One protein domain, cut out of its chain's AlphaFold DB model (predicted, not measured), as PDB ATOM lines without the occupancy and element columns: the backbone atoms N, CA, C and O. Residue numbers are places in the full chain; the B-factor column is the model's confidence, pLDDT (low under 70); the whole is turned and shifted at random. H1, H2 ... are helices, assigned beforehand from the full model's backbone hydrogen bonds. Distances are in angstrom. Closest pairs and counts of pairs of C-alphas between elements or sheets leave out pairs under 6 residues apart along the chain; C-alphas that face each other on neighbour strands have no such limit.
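Overview. This is residues 48 to 81 and 231 to 297 of the 297 residues of an uncharacterized protein of Electrophorus electricus (UniProt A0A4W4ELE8). Helices H3 and H4 form a hairpin core, H5 folds back beside H4, and H2 lies off beyond H3. The printed part has 101 residues with five named helices, all helix. It is loose, radius of gyration of the C-alphas 16.0 A, spanning 45 by 40 by 17 A.

Arrangement. H1, residues 52 to 55, and H2, residues 58 to 81, touch no helix. H3, residues 231 to 255, touches H4, residues 265 to 281, in a hairpin, opposite ways at a shallow tilt of 27 degrees, closest at C-alphas Val 241 and Leu 278, 6.0 A. H5, residues 284 to 296, is close to H4 but not clearly touching, closest at C-alphas Leu 279 and Ala 287, 5.8 A. Every O i to N i+4 pair is within hydrogen-bond range in H2 and H3, 12 of 13 in H4, 8 of 9 in H5.

Along the chain. H2 measures 34.5 A, H3 36.1 A; C-alpha 52 is at (29.871, -29.264, 40.141), C-alpha 296 at (21.272, -49.536, 26.545).

Size, cuts and confidence. Residues 82 to 230 are cut out, a 14.8 A gap between C-alphas; H5's mean pLDDT is 48.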
ATOM      1  N   LEU A  48      17.021 -29.001  41.655       58.47
ATOM      2  CA  LEU A  48      17.959 -29.060  40.536       58.47
ATOM      3  C   LEU A  48      19.259 -29.721  40.989       58.47
ATOM      4  O   LEU A  48      19.845 -29.329  42.000       58.47
ATOM      5  N   ALA A  49      19.725 -30.713  40.229       59.94
ATOM      6  CA  ALA A  49      21.001 -31.361  40.500       59.94
ATOM      7  C   ALA A  49      22.122 -30.299  40.494       59.94
ATOM      8  O   ALA A  49      22.381 -29.707  39.436       59.94
ATOM      9  N   PRO A  50      22.791 -30.029  41.635       60.03
ATOM     10  CA  PRO A  50      23.764 -28.950  41.721       60.03
ATOM     11  C   PRO A  50      24.903 -29.223  40.743       60.03
ATOM     12  O   PRO A  50      25.520 -30.293  40.765       60.03
ATOM     13  N   MET A  51      25.197 -28.263  39.863       62.44
ATOM     14  CA  MET A  51      26.353 -28.412  38.989       62.44
ATOM     15  C   MET A  51      27.624 -28.329  39.806       62.44
ATOM     16  O   MET A  51      27.811 -27.413  40.607       62.44
ATOM     17  N   ARG A  52      28.546 -29.251  39.523       63.09
ATOM     18  CA  ARG A  52      29.871 -29.264  40.141       63.09
ATOM     19  C   ARG A  52      30.636 -27.957  39.937       63.09
ATOM     20  O   ARG A  52      31.514 -27.676  40.734       63.09
ATOM     21  N   LEU A  53      30.290 -27.139  38.938       59.97
ATOM     22  CA  LEU A  53      30.921 -25.837  38.719       59.97
ATOM     23  C   LEU A  53      30.656 -24.839  39.866       59.97
ATOM     24  O   LEU A  53      31.557 -24.087  40.225       59.97
ATOM     25  N   TYR A  54      29.471 -24.876  40.492       55.84
ATOM     26  CA  TYR A  54      29.084 -23.945  41.566       55.84
ATOM     27  C   TYR A  54      29.680 -24.296  42.936       55.84
ATOM     28  O   TYR A  54      29.680 -23.464  43.839       55.84
ATOM     29  N   THR A  55      30.211 -25.510  43.099       64.06
ATOM     30  CA  THR A  55      30.841 -25.970  44.347       64.06
ATOM     31  C   THR A  55      32.372 -25.974  44.284       64.06
ATOM     32  O   THR A  55      33.028 -26.301  45.276       64.06
ATOM     33  N   LEU A  56      32.970 -25.593  43.147       66.88
ATOM     34  CA  LEU A  56      34.423 -25.516  43.001       66.88
ATOM     35  C   LEU A  56      34.977 -24.312  43.760       66.88
ATOM     36  O   LEU A  56      34.582 -23.166  43.554       66.88
ATOM     37  N   THR A  57      35.970 -24.561  44.612       78.44
ATOM     38  CA  THR A  57      36.714 -23.466  45.238       78.44
ATOM     39  C   THR A  57      37.547 -22.727  44.186       78.44
ATOM     40  O   THR A  57      37.964 -23.311  43.184       78.44
ATOM     41  N   ARG A  58      37.855 -21.445  44.433       80.56
ATOM     42  CA  ARG A  58      38.623 -20.581  43.506       80.56
ATOM     43  C   ARG A  58      39.921 -21.224  42.988       80.56
ATOM     44  O   ARG A  58      40.311 -20.988  41.851       80.56
ATOM     45  N   ARG A  59      40.561 -22.077  43.800       85.62
ATOM     46  CA  ARG A  59      41.769 -22.833  43.427       85.62
ATOM     47  C   ARG A  59      41.496 -23.903  42.367       85.62
ATOM     48  O   ARG A  59      42.279 -24.031  41.438       85.62
ATOM     49  N   HIS A  60      40.385 -24.633  42.466       84.69
ATOM     50  CA  HIS A  60      40.045 -25.654  41.474       84.69
ATOM     51  C   HIS A  60      39.659 -25.023  40.134       84.69
ATOM     52  O   HIS A  60      40.058 -25.527  39.091       84.69
ATOM     53  N   PHE A  61      38.949 -23.891  40.156       85.31
ATOM     54  CA  PHE A  61      38.632 -23.145  38.937       85.31
ATOM     55  C   PHE A  61      39.903 -22.683  38.204       85.31
ATOM     56  O   PHE A  61      40.032 -22.892  36.999       85.31
ATOM     57  N   ALA A  62      40.879 -22.136  38.939       87.94
ATOM     58  CA  ALA A  62      42.166 -21.741  38.367       87.94
ATOM     59  C   ALA A  62      42.920 -22.932  37.747       87.94
ATOM     60  O   ALA A  62      43.445 -22.813  36.645       87.94
ATOM     61  N   VAL A  63      42.927 -24.094  38.412       87.88
ATOM     62  CA  VAL A  63      43.566 -25.313  37.884       87.88
ATOM     63  C   VAL A  63      42.907 -25.776  36.583       87.88
ATOM     64  O   VAL A  63      43.615 -26.052  35.620       87.88
ATOM     65  N   VAL A  64      41.571 -25.813  36.517       87.25
ATOM     66  CA  VAL A  64      40.847 -26.194  35.287       87.25
ATOM     67  C   VAL A  64      41.195 -25.254  34.133       87.25
ATOM     68  O   VAL A  64      41.446 -25.715  33.022       87.25
ATOM     69  N   PHE A  65      41.272 -23.949  34.399       88.69
ATOM     70  CA  PHE A  65      41.634 -22.961  33.387       88.69
ATOM     71  C   PHE A  65      43.080 -23.126  32.889       88.69
ATOM     72  O   PHE A  65      43.326 -23.074  31.687       88.69
ATOM     73  N   VAL A  66      44.032 -23.392  33.789       92.38
ATOM     74  CA  VAL A  66      45.434 -23.658  33.419       92.38
ATOM     75  C   VAL A  66      45.554 -24.927  32.575       92.38
ATOM     76  O   VAL A  66      46.230 -24.914  31.550       92.38
ATOM     77  N   VAL A  67      44.866 -26.007  32.957       90.56
ATOM     78  CA  VAL A  67      44.844 -27.254  32.176       90.56
ATOM     79  C   VAL A  67      44.234 -27.018  30.794       90.56
ATOM     80  O   VAL A  67      44.780 -27.488  29.800       90.56
ATOM     81  N   PHE A  68      43.149 -26.245  30.704       90.19
ATOM     82  CA  PHE A  68      42.545 -25.880  29.424       90.19
ATOM     83  C   PHE A  68      43.524 -25.116  28.522       90.19
ATOM     84  O   PHE A  68      43.695 -25.488  27.363       90.19
ATOM     85  N   LEU A  69      44.208 -24.096  29.053       92.88
ATOM     86  CA  LEU A  69      45.213 -23.342  28.299       92.88
ATOM     87  C   LEU A  69      46.389 -24.217  27.862       92.88
ATOM     88  O   LEU A  69      46.884 -24.055  26.750       92.88
ATOM     89  N   MET A  70      46.815 -25.162  28.701       93.31
ATOM     90  CA  MET A  70      47.868 -26.114  28.353       93.31
ATOM     91  C   MET A  70      47.432 -27.024  27.199       93.31
ATOM     92  O   MET A  70      48.153 -27.146  26.213       93.31
ATOM     93  N   CYS A  71      46.237 -27.612  27.279       87.56
ATOM     94  CA  CYS A  71      45.684 -28.442  26.208       87.56
ATOM     95  C   CYS A  71      45.502 -27.651  24.906       87.56
ATOM     96  O   CYS A  71      45.867 -28.143  23.843       87.56
ATOM     97  N   PHE A  72      44.993 -26.419  24.984       88.19
ATOM     98  CA  PHE A  72      44.853 -25.534  23.826       88.19
ATOM     99  C   PHE A  72      46.211 -25.151  23.223       88.19
ATOM    100  O   PHE A  72      46.386 -25.157  22.009       88.19
ATOM    101  N   GLY A  73      47.210 -24.870  24.061       89.25
ATOM    102  CA  GLY A  73      48.573 -24.616  23.604       89.25
ATOM    103  C   GLY A  73      49.166 -25.818  22.867       89.25
ATOM    104  O   GLY A  73      49.765 -25.652  21.807       89.25
ATOM    105  N   LEU A  74      48.947 -27.033  23.380       87.88
ATOM    106  CA  LEU A  74      49.396 -28.268  22.736       87.88
ATOM    107  C   LEU A  74      48.719 -28.491  21.376       87.88
ATOM    108  O   LEU A  74      49.407 -28.846  20.421       87.88
ATOM    109  N   THR A  75      47.409 -28.252  21.249       85.38
ATOM    110  CA  THR A  75      46.710 -28.414  19.960       85.38
ATOM    111  C   THR A  75      47.173 -27.394  18.924       85.38
ATOM    112  O   THR A  75      47.403 -27.759  17.771       85.38
ATOM    113  N   VAL A  76      47.382 -26.137  19.326       87.62
ATOM    114  CA  VAL A  76      47.936 -25.099  18.445       87.62
ATOM    115  C   VAL A  76      49.363 -25.446  18.026       87.62
ATOM    116  O   VAL A  76      49.692 -25.350  16.845       87.62
ATOM    117  N   PHE A  77      50.204 -25.900  18.960       89.31
ATOM    118  CA  PHE A  77      51.584 -26.280  18.660       89.31
ATOM    119  C   PHE A  77      51.656 -27.423  17.645       89.31
ATOM    120  O   PHE A  77      52.400 -27.333  16.671       89.31
ATOM    121  N   VAL A  78      50.838 -28.464  17.823       85.88
ATOM    122  CA  VAL A  78      50.706 -29.563  16.857       85.88
ATOM    123  C   VAL A  78      50.255 -29.051  15.488       85.88
ATOM    124  O   VAL A  78      50.786 -29.495  14.474       85.88
ATOM    125  N   GLY A  79      49.304 -28.113  15.439       82.00
ATOM    126  CA  GLY A  79      48.833 -27.526  14.182       82.00
ATOM    127  C   GLY A  79      49.913 -26.735  13.439       82.00
ATOM    128  O   GLY A  79      49.991 -26.810  12.217       82.00
ATOM    129  N   VAL A  80      50.773 -26.014  14.168       87.19
ATOM    130  CA  VAL A  80      51.868 -25.214  13.588       87.19
ATOM    131  C   VAL A  80      53.065 -26.081  13.188       87.19
ATOM    132  O   VAL A  80      53.654 -25.858  12.134       87.19
ATOM    133  N   ALA A  81      53.431 -27.065  14.010       88.75
ATOM    134  CA  ALA A  81      54.560 -27.965  13.757       88.75
ATOM    135  C   ALA A  81      54.205 -29.153  12.838       88.75
ATOM    136  O   ALA A  81      55.078 -29.950  12.493       88.75
ATOM    137  N   GLN A 231      47.333 -39.239   8.228       88.88
ATOM    138  CA  GLN A 231      47.608 -40.217   9.284       88.88
ATOM    139  C   GLN A 231      47.604 -39.571  10.676       88.88
ATOM    140  O   GLN A 231      46.999 -40.107  11.606       88.88
ATOM    141  N   VAL A 232      48.263 -38.420  10.820       87.19
ATOM    142  CA  VAL A 232      48.298 -37.663  12.077       87.19
ATOM    143  C   VAL A 232      46.898 -37.168  12.452       87.19
ATOM    144  O   VAL A 232      46.478 -37.332  13.595       87.19
ATOM    145  N   GLU A 233      46.141 -36.639  11.492       85.19
ATOM    146  CA  GLU A 233      44.754 -36.202  11.676       85.19
ATOM    147  C   GLU A 233      43.853 -37.338  12.185       85.19
ATOM    148  O   GLU A 233      43.116 -37.147  13.154       85.19
ATOM    149  N   ILE A 234      43.943 -38.529  11.582       85.94
ATOM    150  CA  ILE A 234      43.178 -39.708  12.013       85.94
ATOM    151  C   ILE A 234      43.513 -40.066  13.466       85.94
ATOM    152  O   ILE A 234      42.605 -40.294  14.266       85.94
ATOM    153  N   TRP A 235      44.796 -40.066  13.837       86.44
ATOM    154  CA  TRP A 235      45.224 -40.327  15.215       86.44
ATOM    155  C   TRP A 235      44.681 -39.294  16.206       86.44
ATOM    156  O   TRP A 235      44.173 -39.668  17.264       86.44
ATOM    157  N   PHE A 236      44.731 -38.006  15.863       83.94
ATOM    158  CA  PHE A 236      44.187 -36.952  16.720       83.94
ATOM    159  C   PHE A 236      42.674 -37.065  16.891       83.94
ATOM    160  O   PHE A 236      42.185 -36.985  18.021       83.94
ATOM    161  N   ARG A 237      41.933 -37.315  15.804       84.38
ATOM    162  CA  ARG A 237      40.484 -37.561  15.869       84.38
ATOM    163  C   ARG A 237      40.172 -38.775  16.739       84.38
ATOM    164  O   ARG A 237      39.284 -38.696  17.583       84.38
ATOM    165  N   PHE A 238      40.929 -39.863  16.599       84.69
ATOM    166  CA  PHE A 238      40.750 -41.068  17.409       84.69
ATOM    167  C   PHE A 238      40.942 -40.798  18.909       84.69
ATOM    168  O   PHE A 238      40.064 -41.120  19.711       84.69
ATOM    169  N   VAL A 239      42.044 -40.149  19.298       85.56
ATOM    170  CA  VAL A 239      42.308 -39.791  20.705       85.56
ATOM    171  C   VAL A 239      41.208 -38.879  21.252       85.56
ATOM    172  O   VAL A 239      40.711 -39.096  22.360       85.56
ATOM    173  N   PHE A 240      40.774 -37.892  20.467       84.25
ATOM    174  CA  PHE A 240      39.704 -36.978  20.854       84.25
ATOM    175  C   PHE A 240      38.359 -37.690  21.051       84.25
ATOM    176  O   PHE A 240      37.653 -37.421  22.027       84.25
ATOM    177  N   VAL A 241      38.022 -38.633  20.169       84.56
ATOM    178  CA  VAL A 241      36.826 -39.481  20.270       84.56
ATOM    179  C   VAL A 241      36.855 -40.312  21.556       84.56
ATOM    180  O   VAL A 241      35.866 -40.319  22.285       84.56
ATOM    181  N   VAL A 242      37.985 -40.941  21.897       86.31
ATOM    182  CA  VAL A 242      38.130 -41.744  23.129       86.31
ATOM    183  C   VAL A 242      37.977 -40.888  24.393       86.31
ATOM    184  O   VAL A 242      37.269 -41.281  25.328       86.31
ATOM    185  N   ILE A 243      38.598 -39.704  24.432       86.06
ATOM    186  CA  ILE A 243      38.480 -38.776  25.568       86.06
ATOM    187  C   ILE A 243      37.035 -38.284  25.705       86.06
ATOM    188  O   ILE A 243      36.463 -38.355  26.792       86.06
ATOM    189  N   THR A 244      36.423 -37.838  24.605       85.50
ATOM    190  CA  THR A 244      35.036 -37.343  24.597       85.50
ATOM    191  C   THR A 244      34.058 -38.433  25.019       85.50
ATOM    192  O   THR A 244      33.160 -38.175  25.819       85.50
ATOM    193  N   PHE A 245      34.258 -39.669  24.557       86.00
ATOM    194  CA  PHE A 245      33.468 -40.820  24.986       86.00
ATOM    195  C   PHE A 245      33.606 -41.080  26.487       86.00
ATOM    196  O   PHE A 245      32.598 -41.167  27.183       86.00
ATOM    197  N   THR A 246      34.833 -41.095  27.012       86.38
ATOM    198  CA  THR A 246      35.079 -41.275  28.452       86.38
ATOM    199  C   THR A 246      34.371 -40.195  29.273       86.38
ATOM    200  O   THR A 246      33.665 -40.512  30.229       86.38
ATOM    201  N   VAL A 247      34.486 -38.924  28.872       85.62
ATOM    202  CA  VAL A 247      33.804 -37.802  29.539       85.62
ATOM    203  C   VAL A 247      32.286 -37.944  29.450       85.62
ATOM    204  O   VAL A 247      31.603 -37.731  30.449       85.62
ATOM    205  N   THR A 248      31.754 -38.360  28.299       84.81
ATOM    206  CA  THR A 248      30.316 -38.594  28.100       84.81
ATOM    207  C   THR A 248      29.807 -39.704  29.019       84.81
ATOM    208  O   THR A 248      28.808 -39.511  29.709       84.81
ATOM    209  N   CYS A 249      30.516 -40.833  29.115       85.00
ATOM    210  CA  CYS A 249      30.172 -41.927  30.025       85.00
ATOM    211  C   CYS A 249      30.270 -41.508  31.494       85.00
ATOM    212  O   CYS A 249      29.376 -41.817  32.279       85.00
ATOM    213  N   MET A 250      31.321 -40.776  31.881       82.94
ATOM    214  CA  MET A 250      31.463 -40.250  33.244       82.94
ATOM    215  C   MET A 250      30.343 -39.260  33.586       82.94
ATOM    216  O   MET A 250      29.816 -39.291  34.699       82.94
ATOM    217  N   PHE A 251      29.958 -38.409  32.633       82.62
ATOM    218  CA  PHE A 251      28.856 -37.462  32.773       82.62
ATOM    219  C   PHE A 251      27.516 -38.189  32.927       82.62
ATOM    220  O   PHE A 251      26.805 -37.948  33.902       82.62
ATOM    221  N   ALA A 252      27.217 -39.149  32.048       82.12
ATOM    222  CA  ALA A 252      26.014 -39.977  32.124       82.12
ATOM    223  C   ALA A 252      25.947 -40.776  33.437       82.12
ATOM    224  O   ALA A 252      24.938 -40.742  34.141       82.12
ATOM    225  N   HIS A 253      27.048 -41.415  33.842       82.00
ATOM    226  CA  HIS A 253      27.137 -42.134  35.113       82.00
ATOM    227  C   HIS A 253      26.920 -41.206  36.319       82.00
ATOM    228  O   HIS A 253      26.225 -41.565  37.270       82.00
ATOM    229  N   SER A 254      27.480 -39.992  36.287       78.00
ATOM    230  CA  SER A 254      27.268 -38.997  37.342       78.00
ATOM    231  C   SER A 254      25.813 -38.524  37.417       78.00
ATOM    232  O   SER A 254      25.345 -38.192  38.507       78.00
ATOM    233  N   LEU A 255      25.106 -38.480  36.285       72.69
ATOM    234  CA  LEU A 255      23.712 -38.051  36.205       72.69
ATOM    235  C   LEU A 255      22.703 -39.178  36.432       72.69
ATOM    236  O   LEU A 255      21.555 -38.877  36.742       72.69
ATOM    237  N   ARG A 256      23.113 -40.453  36.398       76.19
ATOM    238  CA  ARG A 256      22.239 -41.613  36.672       76.19
ATOM    239  C   ARG A 256      21.478 -41.506  37.999       76.19
ATOM    240  O   ARG A 256      20.392 -42.055  38.138       76.19
ATOM    241  N   LYS A 257      22.044 -40.805  38.986       69.06
ATOM    242  CA  LYS A 257      21.420 -40.595  40.301       69.06
ATOM    243  C   LYS A 257      20.245 -39.608  40.281       69.06
ATOM    244  O   LYS A 257      19.506 -39.564  41.259       69.06
ATOM    245  N   PHE A 258      20.070 -38.834  39.209       70.00
ATOM    246  CA  PHE A 258      19.054 -37.791  39.101       70.00
ATOM    247  C   PHE A 258      18.135 -38.052  37.899       70.00
ATOM    248  O   PHE A 258      18.627 -38.190  36.778       70.00
ATOM    249  N   PRO A 259      16.803 -38.089  38.081       68.00
ATOM    250  CA  PRO A 259      15.879 -38.257  36.963       68.00
ATOM    251  C   PRO A 259      15.964 -37.058  36.003       68.00
ATOM    252  O   PRO A 259      16.113 -35.919  36.446       68.00
ATOM    253  N   MET A 260      15.802 -37.290  34.691       60.59
ATOM    254  CA  MET A 260      15.907 -36.251  33.642       60.59
ATOM    255  C   MET A 260      14.999 -35.026  33.853       60.59
ATOM    256  O   MET A 260      15.266 -33.943  33.323       60.59
ATOM    257  N   ARG A 261      13.922 -35.177  34.633       65.56
ATOM    258  CA  ARG A 261      12.997 -34.090  34.979       65.56
ATOM    259  C   ARG A 261      13.642 -33.012  35.858       65.56
ATOM    260  O   ARG A 261      13.286 -31.848  35.715       65.56
ATOM    261  N   ASP A 262      14.617 -33.387  36.685       66.69
ATOM    262  CA  ASP A 262      15.271 -32.499  37.658       66.69
ATOM    263  C   ASP A 262      16.604 -31.922  37.126       66.69
ATOM    264  O   ASP A 262      17.374 -31.298  37.859       66.69
ATOM    265  N   TRP A 263      16.902 -32.131  35.836       68.81
ATOM    266  CA  TRP A 263      18.120 -31.623  35.199       68.81
ATOM    267  C   TRP A 263      17.993 -30.137  34.861       68.81
ATOM    268  O   TRP A 263      16.993 -29.697  34.281       68.81
ATOM    269  N   GLY A 264      19.051 -29.375  35.147       74.75
ATOM    270  CA  GLY A 264      19.167 -27.991  34.695       74.75
ATOM    271  C   GLY A 264      19.220 -27.900  33.167       74.75
ATOM    272  O   GLY A 264      19.677 -28.825  32.493       74.75
ATOM    273  N   ILE A 265      18.779 -26.772  32.603       75.19
ATOM    274  CA  ILE A 265      18.785 -26.547  31.147       75.19
ATOM    275  C   ILE A 265      20.187 -26.751  30.546       75.19
ATOM    276  O   ILE A 265      20.346 -27.437  29.542       75.19
ATOM    277  N   GLU A 266      21.218 -26.261  31.226       78.00
ATOM    278  CA  GLU A 266      22.628 -26.423  30.863       78.00
ATOM    279  C   GLU A 266      23.090 -27.901  30.869       78.00
ATOM    280  O   GLU A 266      23.819 -28.318  29.973       78.00
ATOM    281  N   GLN A 267      22.626 -28.735  31.812       73.19
ATOM    282  CA  GLN A 267      22.941 -30.177  31.847       73.19
ATOM    283  C   GLN A 267      22.292 -30.923  30.679       73.19
ATOM    284  O   GLN A 267      22.906 -31.822  30.108       73.19
ATOM    285  N   LYS A 268      21.070 -30.528  30.299       79.38
ATOM    286  CA  LYS A 268      20.366 -31.091  29.140       79.38
ATOM    287  C   LYS A 268      21.114 -30.780  27.845       79.38
ATOM    288  O   LYS A 268      21.361 -31.690  27.061       79.38
ATOM    289  N   TRP A 269      21.552 -29.532  27.661       82.06
ATOM    290  CA  TRP A 269      22.366 -29.156  26.503       82.06
ATOM    291  C   TRP A 269      23.707 -29.888  26.476       82.06
ATOM    292  O   TRP A 269      24.085 -30.386  25.422       82.06
ATOM    293  N   MET A 270      24.386 -30.051  27.616       79.44
ATOM    294  CA  MET A 270      25.627 -30.838  27.684       79.44
ATOM    295  C   MET A 270      25.405 -32.323  27.366       79.44
ATOM    296  O   MET A 270      26.223 -32.926  26.673       79.44
ATOM    297  N   SER A 271      24.275 -32.895  27.792       79.31
ATOM    298  CA  SER A 271      23.888 -34.270  27.453       79.31
ATOM    299  C   SER A 271      23.608 -34.475  25.963       79.31
ATOM    300  O   SER A 271      23.698 -35.606  25.498       79.31
ATOM    301  N   ILE A 272      23.255 -33.420  25.224       78.44
ATOM    302  CA  ILE A 272      23.028 -33.462  23.771       78.44
ATOM    303  C   ILE A 272      24.326 -33.148  23.013       78.44
ATOM    304  O   ILE A 272      24.661 -33.815  22.036       78.44
ATOM    305  N   LEU A 273      25.078 -32.147  23.471       81.25
ATOM    306  CA  LEU A 273      26.250 -31.609  22.784       81.25
ATOM    307  C   LEU A 273      27.439 -32.577  22.806       81.25
ATOM    308  O   LEU A 273      28.138 -32.693  21.803       81.25
ATOM    309  N   LEU A 274      27.647 -33.309  23.906       80.50
ATOM    310  CA  LEU A 274      28.728 -34.296  24.027       80.50
ATOM    311  C   LEU A 274      28.576 -35.472  23.032       80.50
ATOM    312  O   LEU A 274      29.519 -35.737  22.284       80.50
ATOM    313  N   PRO A 275      27.404 -36.133  22.921       78.06
ATOM    314  CA  PRO A 275      27.155 -37.114  21.862       78.06
ATOM    315  C   PRO A 275      27.218 -36.538  20.442       78.06
ATOM    316  O   PRO A 275      27.714 -37.203  19.534       78.06
ATOM    317  N   LEU A 276      26.754 -35.301  20.228       78.25
ATOM    318  CA  LEU A 276      26.808 -34.657  18.909       78.25
ATOM    319  C   LEU A 276      28.254 -34.388  18.460       78.25
ATOM    320  O   LEU A 276      28.594 -34.583  17.295       78.25
ATOM    321  N   LEU A 277      29.122 -33.994  19.394       79.06
ATOM    322  CA  LEU A 277      30.554 -33.807  19.160       79.06
ATOM    323  C   LEU A 277      31.248 -35.126  18.779       79.06
ATOM    324  O   LEU A 277      32.128 -35.138  17.917       79.06
ATOM    325  N   LEU A 278      30.824 -36.239  19.386       79.00
ATOM    326  CA  LEU A 278      31.236 -37.591  19.000       79.00
ATOM    327  C   LEU A 278      30.810 -37.920  17.564       79.00
ATOM    328  O   LEU A 278      31.631 -38.386  16.779       79.00
ATOM    329  N   LEU A 279      29.558 -37.625  17.208       73.19
ATOM    330  CA  LEU A 279      29.012 -37.890  15.877       73.19
ATOM    331  C   LEU A 279      29.701 -37.069  14.779       73.19
ATOM    332  O   LEU A 279      29.889 -37.569  13.678       73.19
ATOM    333  N   TYR A 280      30.120 -35.839  15.079       76.56
ATOM    334  CA  TYR A 280      30.877 -35.012  14.135       76.56
ATOM    335  C   TYR A 280      32.278 -35.573  13.830       76.56
ATOM    336  O   TYR A 280      32.767 -35.442  12.711       76.56
ATOM    337  N   ASN A 281      32.936 -36.186  14.820       70.19
ATOM    338  CA  ASN A 281      34.322 -36.652  14.693       70.19
ATOM    339  C   ASN A 281      34.452 -38.130  14.297       70.19
ATOM    340  O   ASN A 281      35.508 -38.532  13.808       70.19
ATOM    341  N   ALA A 282      33.418 -38.941  14.524       64.00
ATOM    342  CA  ALA A 282      33.400 -40.347  14.153       64.00
ATOM    343  C   ALA A 282      32.926 -40.536  12.707       64.00
ATOM    344  O   ALA A 282      31.974 -39.902  12.255       64.00
ATOM    345  N   GLU A 283      33.535 -41.483  11.994       59.03
ATOM    346  CA  GLU A 283      32.911 -42.015  10.787       59.03
ATOM    347  C   GLU A 283      31.574 -42.679  11.159       59.03
ATOM    348  O   GLU A 283      31.462 -43.343  12.193       59.03
ATOM    349  N   ILE A 284      30.557 -42.500  10.310       50.81
ATOM    350  CA  ILE A 284      29.142 -42.855  10.545       50.81
ATOM    351  C   ILE A 284      28.954 -44.283  11.106       50.81
ATOM    352  O   ILE A 284      28.038 -44.526  11.889       50.81
ATOM    353  N   CYS A 285      29.842 -45.221  10.764       45.12
ATOM    354  CA  CYS A 285      29.783 -46.609  11.223       45.12
ATOM    355  C   CYS A 285      30.076 -46.775  12.733       45.12
ATOM    356  O   CYS A 285      29.402 -47.554  13.406       45.12
ATOM    357  N   LEU A 286      31.015 -46.003  13.301       50.97
ATOM    358  CA  LEU A 286      31.285 -46.018  14.748       50.97
ATOM    359  C   LEU A 286      30.097 -45.427  15.526       50.97
ATOM    360  O   LEU A 286      29.709 -45.953  16.567       50.97
ATOM    361  N   ALA A 287      29.482 -44.365  14.997       49.94
ATOM    362  CA  ALA A 287      28.368 -43.666  15.638       49.94
ATOM    363  C   ALA A 287      27.146 -44.576  15.883       49.94
ATOM    364  O   ALA A 287      26.491 -44.444  16.914       49.94
ATOM    365  N   ILE A 288      26.879 -45.542  14.996       53.81
ATOM    366  CA  ILE A 288      25.781 -46.516  15.145       53.81
ATOM    367  C   ILE A 288      26.028 -47.458  16.335       53.81
ATOM    368  O   ILE A 288      25.118 -47.708  17.126       53.81
ATOM    369  N   PHE A 289      27.265 -47.930  16.516       52.91
ATOM    370  CA  PHE A 289      27.639 -48.762  17.663       52.91
ATOM    371  C   PHE A 289      27.518 -47.987  18.990       52.91
ATOM    372  O   PHE A 289      27.052 -48.524  19.995       52.91
ATOM    373  N   PHE A 290      27.856 -46.693  18.988       51.34
ATOM    374  CA  PHE A 290      27.733 -45.827  20.166       51.34
ATOM    375  C   PHE A 290      26.290 -45.434  20.497       51.34
ATOM    376  O   PHE A 290      25.943 -45.383  21.678       51.34
ATOM    377  N   TYR A 291      25.434 -45.220  19.494       51.53
ATOM    378  CA  TYR A 291      24.008 -44.948  19.706       51.53
ATOM    379  C   TYR A 291      23.314 -46.133  20.396       51.53
ATOM    380  O   TYR A 291      22.537 -45.948  21.328       51.53
ATOM    381  N   LEU A 292      23.679 -47.363  20.015       48.66
ATOM    382  CA  LEU A 292      23.220 -48.581  20.684       48.66
ATOM    383  C   LEU A 292      23.701 -48.662  22.141       48.66
ATOM    384  O   LEU A 292      22.937 -49.065  23.008       48.66
ATOM    385  N   CYS A 293      24.929 -48.236  22.443       44.78
ATOM    386  CA  CYS A 293      25.465 -48.279  23.808       44.78
ATOM    387  C   CYS A 293      24.822 -47.226  24.735       44.78
ATOM    388  O   CYS A 293      24.529 -47.520  25.893       44.78
ATOM    389  N   VAL A 294      24.542 -46.023  24.216       45.84
ATOM    390  CA  VAL A 294      23.848 -44.947  24.951       45.84
ATOM    391  C   VAL A 294      22.361 -45.256  25.153       45.84
ATOM    392  O   VAL A 294      21.812 -44.877  26.178       45.84
ATOM    393  N   CYS A 295      21.707 -45.971  24.233       42.91
ATOM    394  CA  CYS A 295      20.323 -46.425  24.424       42.91
ATOM    395  C   CYS A 295      20.181 -47.631  25.372       42.91
ATOM    396  O   CYS A 295      19.066 -47.928  25.796       42.91
ATOM    397  N   VAL A 296      21.274 -48.340  25.680       38.31
ATOM    398  CA  VAL A 296      21.272 -49.536  26.545       38.31
ATOM    399  C   VAL A 296      21.669 -49.219  28.001       38.31
ATOM    400  O   VAL A 296      21.413 -50.040  28.882       38.31
ATOM    401  N   CYS A 297      22.243 -48.043  28.283       34.62
ATOM    402  CA  CYS A 297      22.529 -47.558  29.646       34.62
ATOM    403  C   CYS A 297      21.460 -46.586  30.159       34.62
ATOM    404  O   CYS A 297      21.199 -46.623  31.385       34.62
TER     405      CYS A 297